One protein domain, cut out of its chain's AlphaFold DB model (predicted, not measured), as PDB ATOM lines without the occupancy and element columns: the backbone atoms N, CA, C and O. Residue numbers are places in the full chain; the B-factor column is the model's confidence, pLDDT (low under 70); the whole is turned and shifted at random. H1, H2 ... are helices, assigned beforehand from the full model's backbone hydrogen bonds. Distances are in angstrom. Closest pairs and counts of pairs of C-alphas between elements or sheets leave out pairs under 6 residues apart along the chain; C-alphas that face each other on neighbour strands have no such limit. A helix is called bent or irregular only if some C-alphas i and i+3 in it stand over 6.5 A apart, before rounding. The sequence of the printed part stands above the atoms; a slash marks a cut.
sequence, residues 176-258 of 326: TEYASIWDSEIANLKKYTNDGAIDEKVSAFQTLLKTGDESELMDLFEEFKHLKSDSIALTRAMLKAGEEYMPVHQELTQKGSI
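AT A GLANCE: This is residues 176 to 258 of the 326 residues of an uncharacterized protein of Caedibacter taeniospiralis (UniProt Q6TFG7). The longest helix, H1, and H2 stand side by side with a gap between them, running opposite ways, and H4 crosses both at about a right angle like a bar over two posts. H3 folds back into H4 as a loose hairpin on the same side of the posts, and H5 follows H4 beyond H2, adding to the length. The printed part has 83 residues with five named helices, H1 to H5 in that order along the chain, and no named strand; the class is all helix. It is compact, with a radius of gyration of the C-alphas of 12.8 A and spans of 37 by 32 by 18 A.

HOW THE PARTS SIT: H1, residues 176 to 192, and H2, residues 198 to 211, are close but not clearly touching, at a shallow tilt of 17 degrees, opposite ways; their closest C-alphas, Lys 190 and Ile 198, are 7.6 A apart. The hub is H4, residues 231 to 244, which touches three other helices. Residues 181 to 186 of H1 touch residues 231 to 235 of H4, about perpendicular at 88 degrees, with the C-alphas of Trp 182 and Thr 235 closest at 5.7 A. Residues 238 to 243 of H4 touch H2, about perpendicular at 75 degrees, with the C-alphas of Phe 205 and Gly 242 closest at 4.0 A. H3, residues 214 to 225, forms a helical hairpin with H4, at a shallow tilt of 28 degrees, opposite ways; they only just touch, with 3 pairs of C-alphas within 8 A, the closest being Phe 224 and Leu 234 at 6.3 A. H2 and H3 are close but not clearly touching, the C-alphas of Leu 209 and Leu 217 being closest at 7.2 A. H5, residues 246 to 255, touches H2, about perpendicular at 75 degrees, with the C-alphas of Ala 204 and His 249 closest at 5.3 A. H4 and H5 meet only through their link. H1 and H3, H1 and H5, and H3 and H5 are apart. Each O i to N i+4 pair is within hydrogen-bond range in H2, H3, H4 and H5, and 11 of 13 are in H1.

IN THESE COORDINATES: H1 begins with C-alpha 176 at (119.744, 111.269, 108.238) and is 24.8 A long; it is irregular, but only just, with C-alphas 177 and 180 6.7 A apart. H4 is 20.0 A long from C-alpha 231 at (110.642, 101.059, 111.929), H2 19.7 A, H3 16.1 A, and H5 14.0 A, ending with C-alpha 255 at (115.267, 111.973, 79.819).

THE WHOLE: The C-alphas farthest apart, Ser 229 and Lys 255, are 38.5 A apart. The printed part has no cut, and its four links between helices are tight; residues 191 to 196 stand free. The mean pLDDT of the printed part is 77.3; residues 176 to 177, 228, 252 and 255 to 258 are under 70.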
ATOM      1  N   THR A 176     118.505 112.019 107.974       65.25
ATOM      2  CA  THR A 176     119.744 111.269 108.238       65.25
ATOM      3  C   THR A 176     119.603 110.376 109.477       65.25
ATOM      4  O   THR A 176     120.094 109.250 109.476       65.25
ATOM      5  N   GLU A 177     118.844 110.812 110.492       69.25
ATOM      6  CA  GLU A 177     118.526 109.988 111.673       69.25
ATOM      7  C   GLU A 177     117.709 108.735 111.330       69.25
ATOM      8  O   GLU A 177     117.782 107.720 112.023       69.25
ATOM      9  N   TYR A 178     116.917 108.802 110.262       71.00
ATOM     10  CA  TYR A 178     116.038 107.723 109.825       71.00
ATOM     11  C   TYR A 178     116.705 106.825 108.780       71.00
ATOM     12  O   TYR A 178     116.293 105.677 108.625       71.00
ATOM     13  N   ALA A 179     117.756 107.308 108.110       73.06
ATOM     14  CA  ALA A 179     118.457 106.595 107.046       73.06
ATOM     15  C   ALA A 179     119.043 105.256 107.519       73.06
ATOM     16  O   ALA A 179     118.903 104.250 106.832       73.06
ATOM     17  N   SER A 180     119.619 105.194 108.724       74.56
ATOM     18  CA  SER A 180     120.180 103.939 109.244       74.56
ATOM     19  C   SER A 180     119.107 102.890 109.548       74.56
ATOM     20  O   SER A 180     119.302 101.703 109.289       74.56
ATOM     21  N   ILE A 181     117.965 103.325 110.095       76.56
ATOM     22  CA  ILE A 181     116.820 102.453 110.396       76.56
ATOM     23  C   ILE A 181     116.231 101.946 109.081       76.56
ATOM     24  O   ILE A 181     116.042 100.743 108.904       76.56
ATOM     25  N   TRP A 182     116.032 102.863 108.141       79.75
ATOM     26  CA  TRP A 182     115.546 102.592 106.802       79.75
ATOM     27  C   TRP A 182     116.420 101.576 106.058       79.75
ATOM     28  O   TRP A 182     115.911 100.550 105.617       79.75
ATOM     29  N   ASP A 183     117.733 101.795 105.968       80.38
ATOM     30  CA  ASP A 183     118.645 100.898 105.248       80.38
ATOM     31  C   ASP A 183     118.658  99.490 105.859       80.38
ATOM     32  O   ASP A 183     118.662  98.488 105.136       80.38
ATOM     33  N   SER A 184     118.611  99.403 107.194       80.06
ATOM     34  CA  SER A 184     118.541  98.119 107.896       80.06
ATOM     35  C   SER A 184     117.236  97.371 107.609       80.06
ATOM     36  O   SER A 184     117.251  96.163 107.361       80.06
ATOM     37  N   GLU A 185     116.116  98.089 107.559       82.19
ATOM     38  CA  GLU A 185     114.802  97.495 107.350       82.19
ATOM     39  C   GLU A 185     114.543  97.172 105.876       82.19
ATOM     40  O   GLU A 185     113.946  96.147 105.570       82.19
ATOM     41  N   ILE A 186     115.080  97.957 104.940       82.25
ATOM     42  CA  ILE A 186     115.107  97.608 103.516       82.25
ATOM     43  C   ILE A 186     115.936  96.342 103.290       82.25
ATOM     44  O   ILE A 186     115.520  95.461 102.537       82.25
ATOM     45  N   ALA A 187     117.085  96.199 103.960       80.94
ATOM     46  CA  ALA A 187     117.875  94.973 103.887       80.94
ATOM     47  C   ALA A 187     117.123  93.761 104.465       80.94
ATOM     48  O   ALA A 187     117.272  92.651 103.950       80.94
ATOM     49  N   ASN A 188     116.295  93.959 105.495       81.44
ATOM     50  CA  ASN A 188     115.402  92.923 106.013       81.44
ATOM     51  C   ASN A 188     114.281  92.604 105.014       81.44
ATOM     52  O   ASN A 188     114.096  91.443 104.654       81.44
ATOM     53  N   LEU A 189     113.590  93.612 104.481       79.12
ATOM     54  CA  LEU A 189     112.530  93.441 103.486       79.12
ATOM     55  C   LEU A 189     113.032  92.706 102.242       79.12
ATOM     56  O   LEU A 189     112.353  91.801 101.770       79.12
ATOM     57  N   LYS A 190     114.245  92.985 101.764       79.94
ATOM     58  CA  LYS A 190     114.857  92.248 100.644       79.94
ATOM     59  C   LYS A 190     115.091  90.764 100.930       79.94
ATOM     60  O   LYS A 190     115.097  89.960 100.005       79.94
ATOM     61  N   LYS A 191     115.301  90.381 102.194       79.81
ATOM     62  CA  LYS A 191     115.483  88.973 102.590       79.81
ATOM     63  C   LYS A 191     114.162  88.216 102.677       79.81
ATOM     64  O   LYS A 191     114.148  87.009 102.459       79.81
ATOM     65  N   TYR A 192     113.078  88.907 103.025       73.19
ATOM     66  CA  TYR A 192     111.786  88.284 103.335       73.19
ATOM     67  C   TYR A 192     110.693  88.550 102.291       73.19
ATOM     68  O   TYR A 192     109.624  87.947 102.366       73.19
ATOM     69  N   THR A 193     110.954  89.405 101.300       70.38
ATOM     70  CA  THR A 193     109.980  89.813 100.281       70.38
ATOM     71  C   THR A 193     110.591  89.668  98.890       70.38
ATOM     72  O   THR A 193     111.668  90.191  98.628       70.38
ATOM     73  N   ASN A 194     109.880  89.003  97.973       70.19
ATOM     74  CA  ASN A 194     110.279  88.849  96.564       70.19
ATOM     75  C   ASN A 194     109.804  90.021  95.685       70.19
ATOM     76  O   ASN A 194     109.477  89.830  94.514       70.19
ATOM     77  N   ASP A 195     109.686  91.224  96.248       72.12
ATOM     78  CA  ASP A 195     109.279  92.390  95.470       72.12
ATOM     79  C   ASP A 195     110.490  92.934  94.694       72.12
ATOM     80  O   ASP A 195     111.371  93.596  95.244       72.12
ATOM     81  N   GLY A 196     110.537  92.616  93.398       74.50
ATOM     82  CA  GLY A 196     111.592  93.057  92.482       74.50
ATOM     83  C   GLY A 196     111.608  94.568  92.225       74.50
ATOM     84  O   GLY A 196     112.583  95.063  91.669       74.50
ATOM     85  N   ALA A 197     110.572  95.304  92.645       79.81
ATOM     86  CA  ALA A 197     110.482  96.752  92.484       79.81
ATOM     87  C   ALA A 197     110.986  97.538  93.710       79.81
ATOM     88  O   ALA A 197     111.020  98.767  93.662       79.81
ATOM     89  N   ILE A 198     111.404  96.874  94.801       81.81
ATOM     90  CA  ILE A 198     111.906  97.558  96.010       81.81
ATOM     91  C   ILE A 198     113.069  98.495  95.663       81.81
ATOM     92  O   ILE A 198     113.087  99.639  96.110       81.81
ATOM     93  N   ASP A 199     114.015  98.043  94.841       80.44
ATOM     94  CA  ASP A 199     115.176  98.852  94.457       80.44
ATOM     95  C   ASP A 199     114.799 100.073  93.612       80.44
ATOM     96  O   ASP A 199     115.384 101.150  93.774       80.44
ATOM     97  N   GLU A 200     113.787  99.943  92.754       81.44
ATOM     98  CA  GLU A 200     113.266 101.061  91.967       81.44
ATOM     99  C   GLU A 200     112.545 102.079  92.854       81.44
ATOM    100  O   GLU A 200     112.785 103.278  92.712       81.44
ATOM    101  N   LYS A 201     111.737 101.621  93.820       83.56
ATOM    102  CA  LYS A 201     111.049 102.486  94.795       83.56
ATOM    103  C   LYS A 201     112.037 103.221  95.698       83.56
ATOM    104  O   LYS A 201     111.889 104.420  95.920       83.56
ATOM    105  N   VAL A 202     113.082 102.538  96.169       84.19
ATOM    106  CA  VAL A 202     114.160 103.159  96.957       84.19
ATOM    107  C   VAL A 202     114.896 104.211  96.126       84.19
ATOM    108  O   VAL A 202     115.123 105.321  96.605       84.19
ATOM    109  N   SER A 203     115.224 103.909  94.869       80.25
ATOM    110  CA  SER A 203     115.901 104.856  93.970       80.25
ATOM    111  C   SER A 203     115.027 106.073  93.641       80.25
ATOM    112  O   SER A 203     115.512 107.210  93.618       80.25
ATOM    113  N   ALA A 204     113.725 105.858  93.442       80.25
ATOM    114  CA  ALA A 204     112.753 106.923  93.241       80.25
ATOM    115  C   ALA A 204     112.639 107.821  94.480       80.25
ATOM    116  O   ALA A 204     112.719 109.041  94.348       80.25
ATOM    117  N   PHE A 205     112.572 107.237  95.680       82.75
ATOM    118  CA  PHE A 205     112.557 107.994  96.933       82.75
ATOM    119  C   PHE A 205     113.851 108.795  97.145       82.75
ATOM    120  O   PHE A 205     113.806 109.980  97.457       82.75
ATOM    121  N   GLN A 206     115.024 108.214  96.881       81.81
ATOM    122  CA  GLN A 206     116.292 108.956  96.935       81.81
ATOM    123  C   GLN A 206     116.341 110.116  95.934       81.81
ATOM    124  O   GLN A 206     116.977 111.139  96.188       81.81
ATOM    125  N   THR A 207     115.687 109.960  94.783       78.06
ATOM    126  CA  THR A 207     115.569 111.032  93.793       78.06
ATOM    127  C   THR A 207     114.619 112.119  94.284       78.06
ATOM    128  O   THR A 207     114.957 113.294  94.152       78.06
ATOM    129  N   LEU A 208     113.499 111.760  94.914       80.31
ATOM    130  CA  LEU A 208     112.599 112.699  95.588       80.31
ATOM    131  C   LEU A 208     113.347 113.514  96.651       80.31
ATOM    132  O   LEU A 208     113.258 114.731  96.645       80.31
ATOM    133  N   LEU A 209     114.194 112.891  97.473       79.81
ATOM    134  CA  LEU A 209     114.992 113.623  98.469       79.81
ATOM    135  C   LEU A 209     115.965 114.645  97.866       79.81
ATOM    136  O   LEU A 209     116.287 115.643  98.498       79.81
ATOM    137  N   LYS A 210     116.446 114.405  96.644       76.50
ATOM    138  CA  LYS A 210     117.400 115.293  95.960       76.50
ATOM    139  C   LYS A 210     116.736 116.354  95.089       76.50
ATOM    140  O   LYS A 210     117.394 117.316  94.705       76.50
ATOM    141  N   THR A 211     115.498 116.117  94.666       72.19
ATOM    142  CA  THR A 211     114.842 116.888  93.595       72.19
ATOM    143  C   THR A 211     113.467 117.414  93.973       72.19
ATOM    144  O   THR A 211     112.925 118.219  93.221       72.19
ATOM    145  N   GLY A 212     112.919 116.955  95.096       71.75
ATOM    146  CA  GLY A 212     111.624 117.358  95.614       71.75
ATOM    147  C   GLY A 212     111.635 118.800  96.088       71.75
ATOM    148  O   GLY A 212     112.672 119.345  96.481       71.75
ATOM    149  N   ASP A 213     110.461 119.416  96.036       77.00
ATOM    150  CA  ASP A 213     110.280 120.763  96.549       77.00
ATOM    151  C   ASP A 213     110.362 120.755  98.082       77.00
ATOM    152  O   ASP A 213     109.887 119.836  98.749       77.00
ATOM    153  N   GLU A 214     110.927 121.816  98.662       73.25
ATOM    154  CA  GLU A 214     111.109 121.943 100.118       73.25
ATOM    155  C   GLU A 214     109.781 121.812 100.889       73.25
ATOM    156  O   GLU A 214     109.753 121.262 101.983       73.25
ATOM    157  N   SER A 215     108.664 122.243 100.292       74.31
ATOM    158  CA  SER A 215     107.322 122.072 100.869       74.31
ATOM    159  C   SER A 215     106.895 120.604 100.921       74.31
ATOM    160  O   SER A 215     106.425 120.150 101.955       74.31
ATOM    161  N   GLU A 216     107.085 119.860  99.828       75.38
ATOM    162  CA  GLU A 216     106.706 118.442  99.745       75.38
ATOM    163  C   GLU A 216     107.559 117.604 100.698       75.38
ATOM    164  O   GLU A 216     107.060 116.713 101.382       75.38
ATOM    165  N   LEU A 217     108.851 117.934 100.787       77.94
ATOM    166  CA  LEU A 217     109.774 117.328 101.738       77.94
ATOM    167  C   LEU A 217     109.313 117.555 103.178       77.94
ATOM    168  O   LEU A 217     109.277 116.600 103.948       77.94
ATOM    169  N   MET A 218     108.934 118.784 103.542       78.81
ATOM    170  CA  MET A 218     108.453 119.112 104.890       78.81
ATOM    171  C   MET A 218     107.167 118.366 105.257       78.81
ATOM    172  O   MET A 218     107.080 117.844 106.368       78.81
ATOM    173  N   ASP A 219     106.223 118.237 104.326       79.81
ATOM    174  CA  ASP A 219     104.990 117.473 104.554       79.81
ATOM    175  C   ASP A 219     105.302 115.981 104.790       79.81
ATOM    176  O   ASP A 219     104.853 115.388 105.775       79.81
ATOM    177  N   LEU A 220     106.178 115.392 103.965       80.62
ATOM    178  CA  LEU A 220     106.695 114.029 104.157       80.62
ATOM    179  C   LEU A 220     107.396 113.859 105.512       80.62
ATOM    180  O   LEU A 220     107.251 112.834 106.180       80.62
ATOM    181  N   PHE A 221     108.153 114.866 105.944       78.38
ATOM    182  CA  PHE A 221     108.817 114.848 107.242       78.38
ATOM    183  C   PHE A 221     107.838 114.853 108.409       78.38
ATOM    184  O   PHE A 221     108.060 114.122 109.378       78.38
ATOM    185  N   GLU A 222     106.777 115.656 108.344       80.81
ATOM    186  CA  GLU A 222     105.743 115.648 109.377       80.81
ATOM    187  C   GLU A 222     105.066 114.277 109.463       80.81
ATOM    188  O   GLU A 222     104.918 113.740 110.565       80.81
ATOM    189  N   GLU A 223     104.781 113.640 108.325       79.19
ATOM    190  CA  GLU A 223     104.236 112.280 108.288       79.19
ATOM    191  C   GLU A 223     105.187 111.246 108.917       79.19
ATOM    192  O   GLU A 223     104.774 110.415 109.734       79.19
ATOM    193  N   PHE A 224     106.486 111.313 108.611       80.88
ATOM    194  CA  PHE A 224     107.482 110.381 109.152       80.88
ATOM    195  C   PHE A 224     107.796 110.608 110.631       80.88
ATOM    196  O   PHE A 224     108.133 109.661 111.351       80.88
ATOM    197  N   LYS A 225     107.647 111.840 111.126       78.88
ATOM    198  CA  LYS A 225     107.892 112.185 112.533       78.88
ATOM    199  C   LYS A 225     107.011 111.374 113.481       78.88
ATOM    200  O   LYS A 225     107.482 110.949 114.537       78.88
ATOM    201  N   HIS A 226     105.768 111.107 113.086       77.19
ATOM    202  CA  HIS A 226     104.817 110.304 113.859       77.19
ATOM    203  C   HIS A 226     105.114 108.798 113.832       77.19
ATOM    204  O   HIS A 226     104.652 108.066 114.704       77.19
ATOM    205  N   LEU A 227     105.917 108.340 112.871       75.12
ATOM    206  CA  LEU A 227     106.241 106.930 112.647       75.12
ATOM    207  C   LEU A 227     107.620 106.535 113.200       75.12
ATOM    208  O   LEU A 227     108.013 105.378 113.087       75.12
ATOM    209  N   LYS A 228     108.349 107.456 113.853       68.56
ATOM    210  CA  LYS A 228     109.704 107.215 114.400       68.56
ATOM    211  C   LYS A 228     109.787 106.000 115.336       68.56
ATOM    212  O   LYS A 228     110.838 105.377 115.431       68.56
ATOM    213  N   SER A 229     108.702 105.678 116.039       75.06
ATOM    214  CA  SER A 229     108.633 104.549 116.972       75.06
ATOM    215  C   SER A 229     108.420 103.187 116.304       75.06
ATOM    216  O   SER A 229     108.636 102.172 116.962       75.06
ATOM    217  N   ASP A 230     107.998 103.143 115.037       80.56
ATOM    218  CA  ASP A 230     107.747 101.906 114.290       80.56
ATOM    219  C   ASP A 230     108.582 101.894 113.003       80.56
ATOM    220  O   ASP A 230     108.232 102.502 111.990       80.56
ATOM    221  N   SER A 231     109.705 101.171 113.048       76.44
ATOM    222  CA  SER A 231     110.642 101.059 111.929       76.44
ATOM    223  C   SER A 231     110.012 100.435 110.686       76.44
ATOM    224  O   SER A 231     110.365 100.813 109.574       76.44
ATOM    225  N   ILE A 232     109.057  99.517 110.842       80.31
ATOM    226  CA  ILE A 232     108.414  98.835 109.713       80.31
ATOM    227  C   ILE A 232     107.405  99.774 109.056       80.31
ATOM    228  O   ILE A 232     107.352  99.870 107.828       80.31
ATOM    229  N   ALA A 233     106.602 100.474 109.860       80.62
ATOM    230  CA  ALA A 233     105.637 101.437 109.344       80.62
ATOM    231  C   ALA A 233     106.332 102.621 108.663       80.62
ATOM    232  O   ALA A 233     105.912 103.024 107.578       80.62
ATOM    233  N   LEU A 234     107.434 103.109 109.239       80.06
ATOM    234  CA  LEU A 234     108.293 104.111 108.616       80.06
ATOM    235  C   LEU A 234     108.826 103.618 107.266       80.06
ATOM    236  O   LEU A 234     108.684 104.314 106.259       80.06
ATOM    237  N   THR A 235     109.364 102.395 107.219       79.38
ATOM    238  CA  THR A 235     109.931 101.853 105.981       79.38
ATOM    239  C   THR A 235     108.877 101.637 104.892       79.38
ATOM    240  O   THR A 235     109.110 101.879 103.710       79.38
ATOM    241  N   ARG A 236     107.653 101.265 105.267       82.06
ATOM    242  CA  ARG A 236     106.531 101.211 104.319       82.06
ATOM    243  C   ARG A 236     106.105 102.597 103.842       82.06
ATOM    244  O   ARG A 236     105.811 102.749 102.660       82.06
ATOM    245  N   ALA A 237     106.080 103.586 104.732       82.19
ATOM    246  CA  ALA A 237     105.664 104.942 104.397       82.19
ATOM    247  C   ALA A 237     106.616 105.591 103.388       82.19
ATOM    248  O   ALA A 237     106.152 106.068 102.354       82.19
ATOM    249  N   MET A 238     107.940 105.522 103.595       82.25
ATOM    250  CA  MET A 238     108.840 106.076 102.575       82.25
ATOM    251  C   MET A 238     108.906 105.218 101.293       82.25
ATOM    252  O   MET A 238     109.230 105.740 100.230       82.25
ATOM    253  N   LEU A 239     108.524 103.928 101.331       83.44
ATOM    254  CA  LEU A 239     108.484 103.086 100.121       83.44
ATOM    255  C   LEU A 239     107.278 103.476  99.274       83.44
ATOM    256  O   LEU A 239     107.371 103.521  98.050       83.44
ATOM    257  N   LYS A 240     106.169 103.801  99.941       84.88
ATOM    258  CA  LYS A 240     104.973 104.356  99.323       84.88
ATOM    259  C   LYS A 240     105.254 105.729  98.706       84.88
ATOM    260  O   LYS A 240     104.884 105.946  97.561       84.88
ATOM    261  N   ALA A 241     105.989 106.600  99.399       82.38
ATOM    262  CA  ALA A 241     106.436 107.876  98.833       82.38
ATOM    263  C   ALA A 241     107.321 107.678  97.585       82.38
ATOM    264  O   ALA A 241     107.157 108.358  96.573       82.38
ATOM    265  N   GLY A 242     108.228 106.695  97.618       80.06
ATOM    266  CA  GLY A 242     109.018 106.297  96.451       80.06
ATOM    267  C   GLY A 242     108.175 105.755  95.294       80.06
ATOM    268  O   GLY A 242     108.457 106.055  94.136       80.06
ATOM    269  N   GLU A 243     107.126 104.987  95.588       84.44
ATOM    270  CA  GLU A 243     106.175 104.467  94.600       84.44
ATOM    271  C   GLU A 243     105.339 105.577  93.950       84.44
ATOM    272  O   GLU A 243     105.176 105.586  92.730       84.44
ATOM    273  N   GLU A 244     104.879 106.554  94.731       82.75
ATOM    274  CA  GLU A 244     104.157 107.729  94.226       82.75
ATOM    275  C   GLU A 244     105.047 108.596  93.321       82.75
ATOM    276  O   GLU A 244     104.591 109.094  92.290       82.75
ATOM    277  N   TYR A 245     106.342 108.703  93.635       78.81
ATOM    278  CA  TYR A 245     107.312 109.441  92.820       78.81
ATOM    279  C   TYR A 245     107.896 108.632  91.648       78.81
ATOM    280  O   TYR A 245     108.620 109.160  90.798       78.81
ATOM    281  N   MET A 246     107.581 107.341  91.557       80.69
ATOM    282  CA  MET A 246     108.133 106.431  90.556       80.69
ATOM    283  C   MET A 246     107.876 106.870  89.099       80.69
ATOM    284  O   MET A 246     108.812 106.782  88.300       80.69
ATOM    285  N   PRO A 247     106.695 107.402  88.714       78.06
ATOM    286  CA  PRO A 247     106.470 107.917  87.360       78.06
ATOM    287  C   PRO A 247     107.402 109.085  87.019       78.06
ATOM    288  O   PRO A 247     107.958 109.144  85.920       78.06
ATOM    289  N   VAL A 248     107.631 109.983  87.982       72.00
ATOM    290  CA  VAL A 248     108.537 111.128  87.823       72.00
ATOM    291  C   VAL A 248     109.972 110.636  87.703       72.00
ATOM    292  O   VAL A 248     110.683 111.043  86.787       72.00
ATOM    293  N   HIS A 249     110.387 109.701  88.561       73.00
ATOM    294  CA  HIS A 249     111.702 109.067  88.499       73.00
ATOM    295  C   HIS A 249     111.952 108.373  87.152       73.00
ATOM    296  O   HIS A 249     113.032 108.534  86.578       73.00
ATOM    297  N   GLN A 250     110.961 107.656  86.614       79.19
ATOM    298  CA  GLN A 250     111.036 107.012  85.301       79.19
ATOM    299  C   GLN A 250     111.166 108.036  84.167       79.19
ATOM    300  O   GLN A 250     111.995 107.862  83.275       79.19
ATOM    301  N   GLU A 251     110.417 109.141  84.200       71.94
ATOM    302  CA  GLU A 251     110.600 110.214  83.217       71.94
ATOM    303  C   GLU A 251     111.979 110.879  83.341       71.94
ATOM    304  O   GLU A 251     112.627 111.175  82.333       71.94
ATOM    305  N   LEU A 252     112.474 111.067  84.564       68.62
ATOM    306  CA  LEU A 252     113.780 111.664  84.832       68.62
ATOM    307  C   LEU A 252     114.924 110.783  84.319       68.62
ATOM    308  O   LEU A 252     115.838 111.283  83.656       68.62
ATOM    309  N   THR A 253     114.846 109.472  84.567       70.62
ATOM    310  CA  THR A 253     115.806 108.481  84.059       70.62
ATOM    311  C   THR A 253     115.718 108.351  82.540       70.62
ATOM    312  O   THR A 253     116.754 108.394  81.877       70.62
ATOM    313  N   GLN A 254     114.517 108.317  81.952       73.19
ATOM    314  CA  GLN A 254     114.341 108.284  80.492       73.19
ATOM    315  C   GLN A 254     114.884 109.536  79.791       73.19
ATOM    316  O   GLN A 254     115.466 109.447  78.709       73.19
ATOM    317  N   LYS A 255     114.710 110.728  80.379       69.75
ATOM    318  CA  LYS A 255     115.267 111.973  79.819       69.75
ATOM    319  C   LYS A 255     116.744 112.168  80.176       69.75
ATOM    320  O   LYS A 255     117.401 113.022  79.576       69.75
ATOM    321  N   GLY A 256     117.279 111.384  81.110       62.47
ATOM    322  CA  GLY A 256     118.686 111.322  81.509       62.47
ATOM    323  C   GLY A 256     119.212 112.537  82.282       62.47
ATOM    324  O   GLY A 256     120.360 112.530  82.710       62.47
ATOM    325  N   SER A 257     118.431 113.612  82.428       68.81
ATOM    326  CA  SER A 257     118.785 114.777  83.249       68.81
ATOM    327  C   SER A 257     117.580 115.690  83.462       68.81
ATOM    328  O   SER A 257     116.842 115.980  82.514       68.81
ATOM    329  N   ILE A 258     117.475 116.271  84.661       68.94
ATOM    330  CA  ILE A 258     116.552 117.369  84.984       68.94
ATOM    331  C   ILE A 258     116.637 118.523  83.982       68.94
ATOM    332  O   ILE A 258     115.614 119.074  83.586       68.94
TER     333      ILE A 258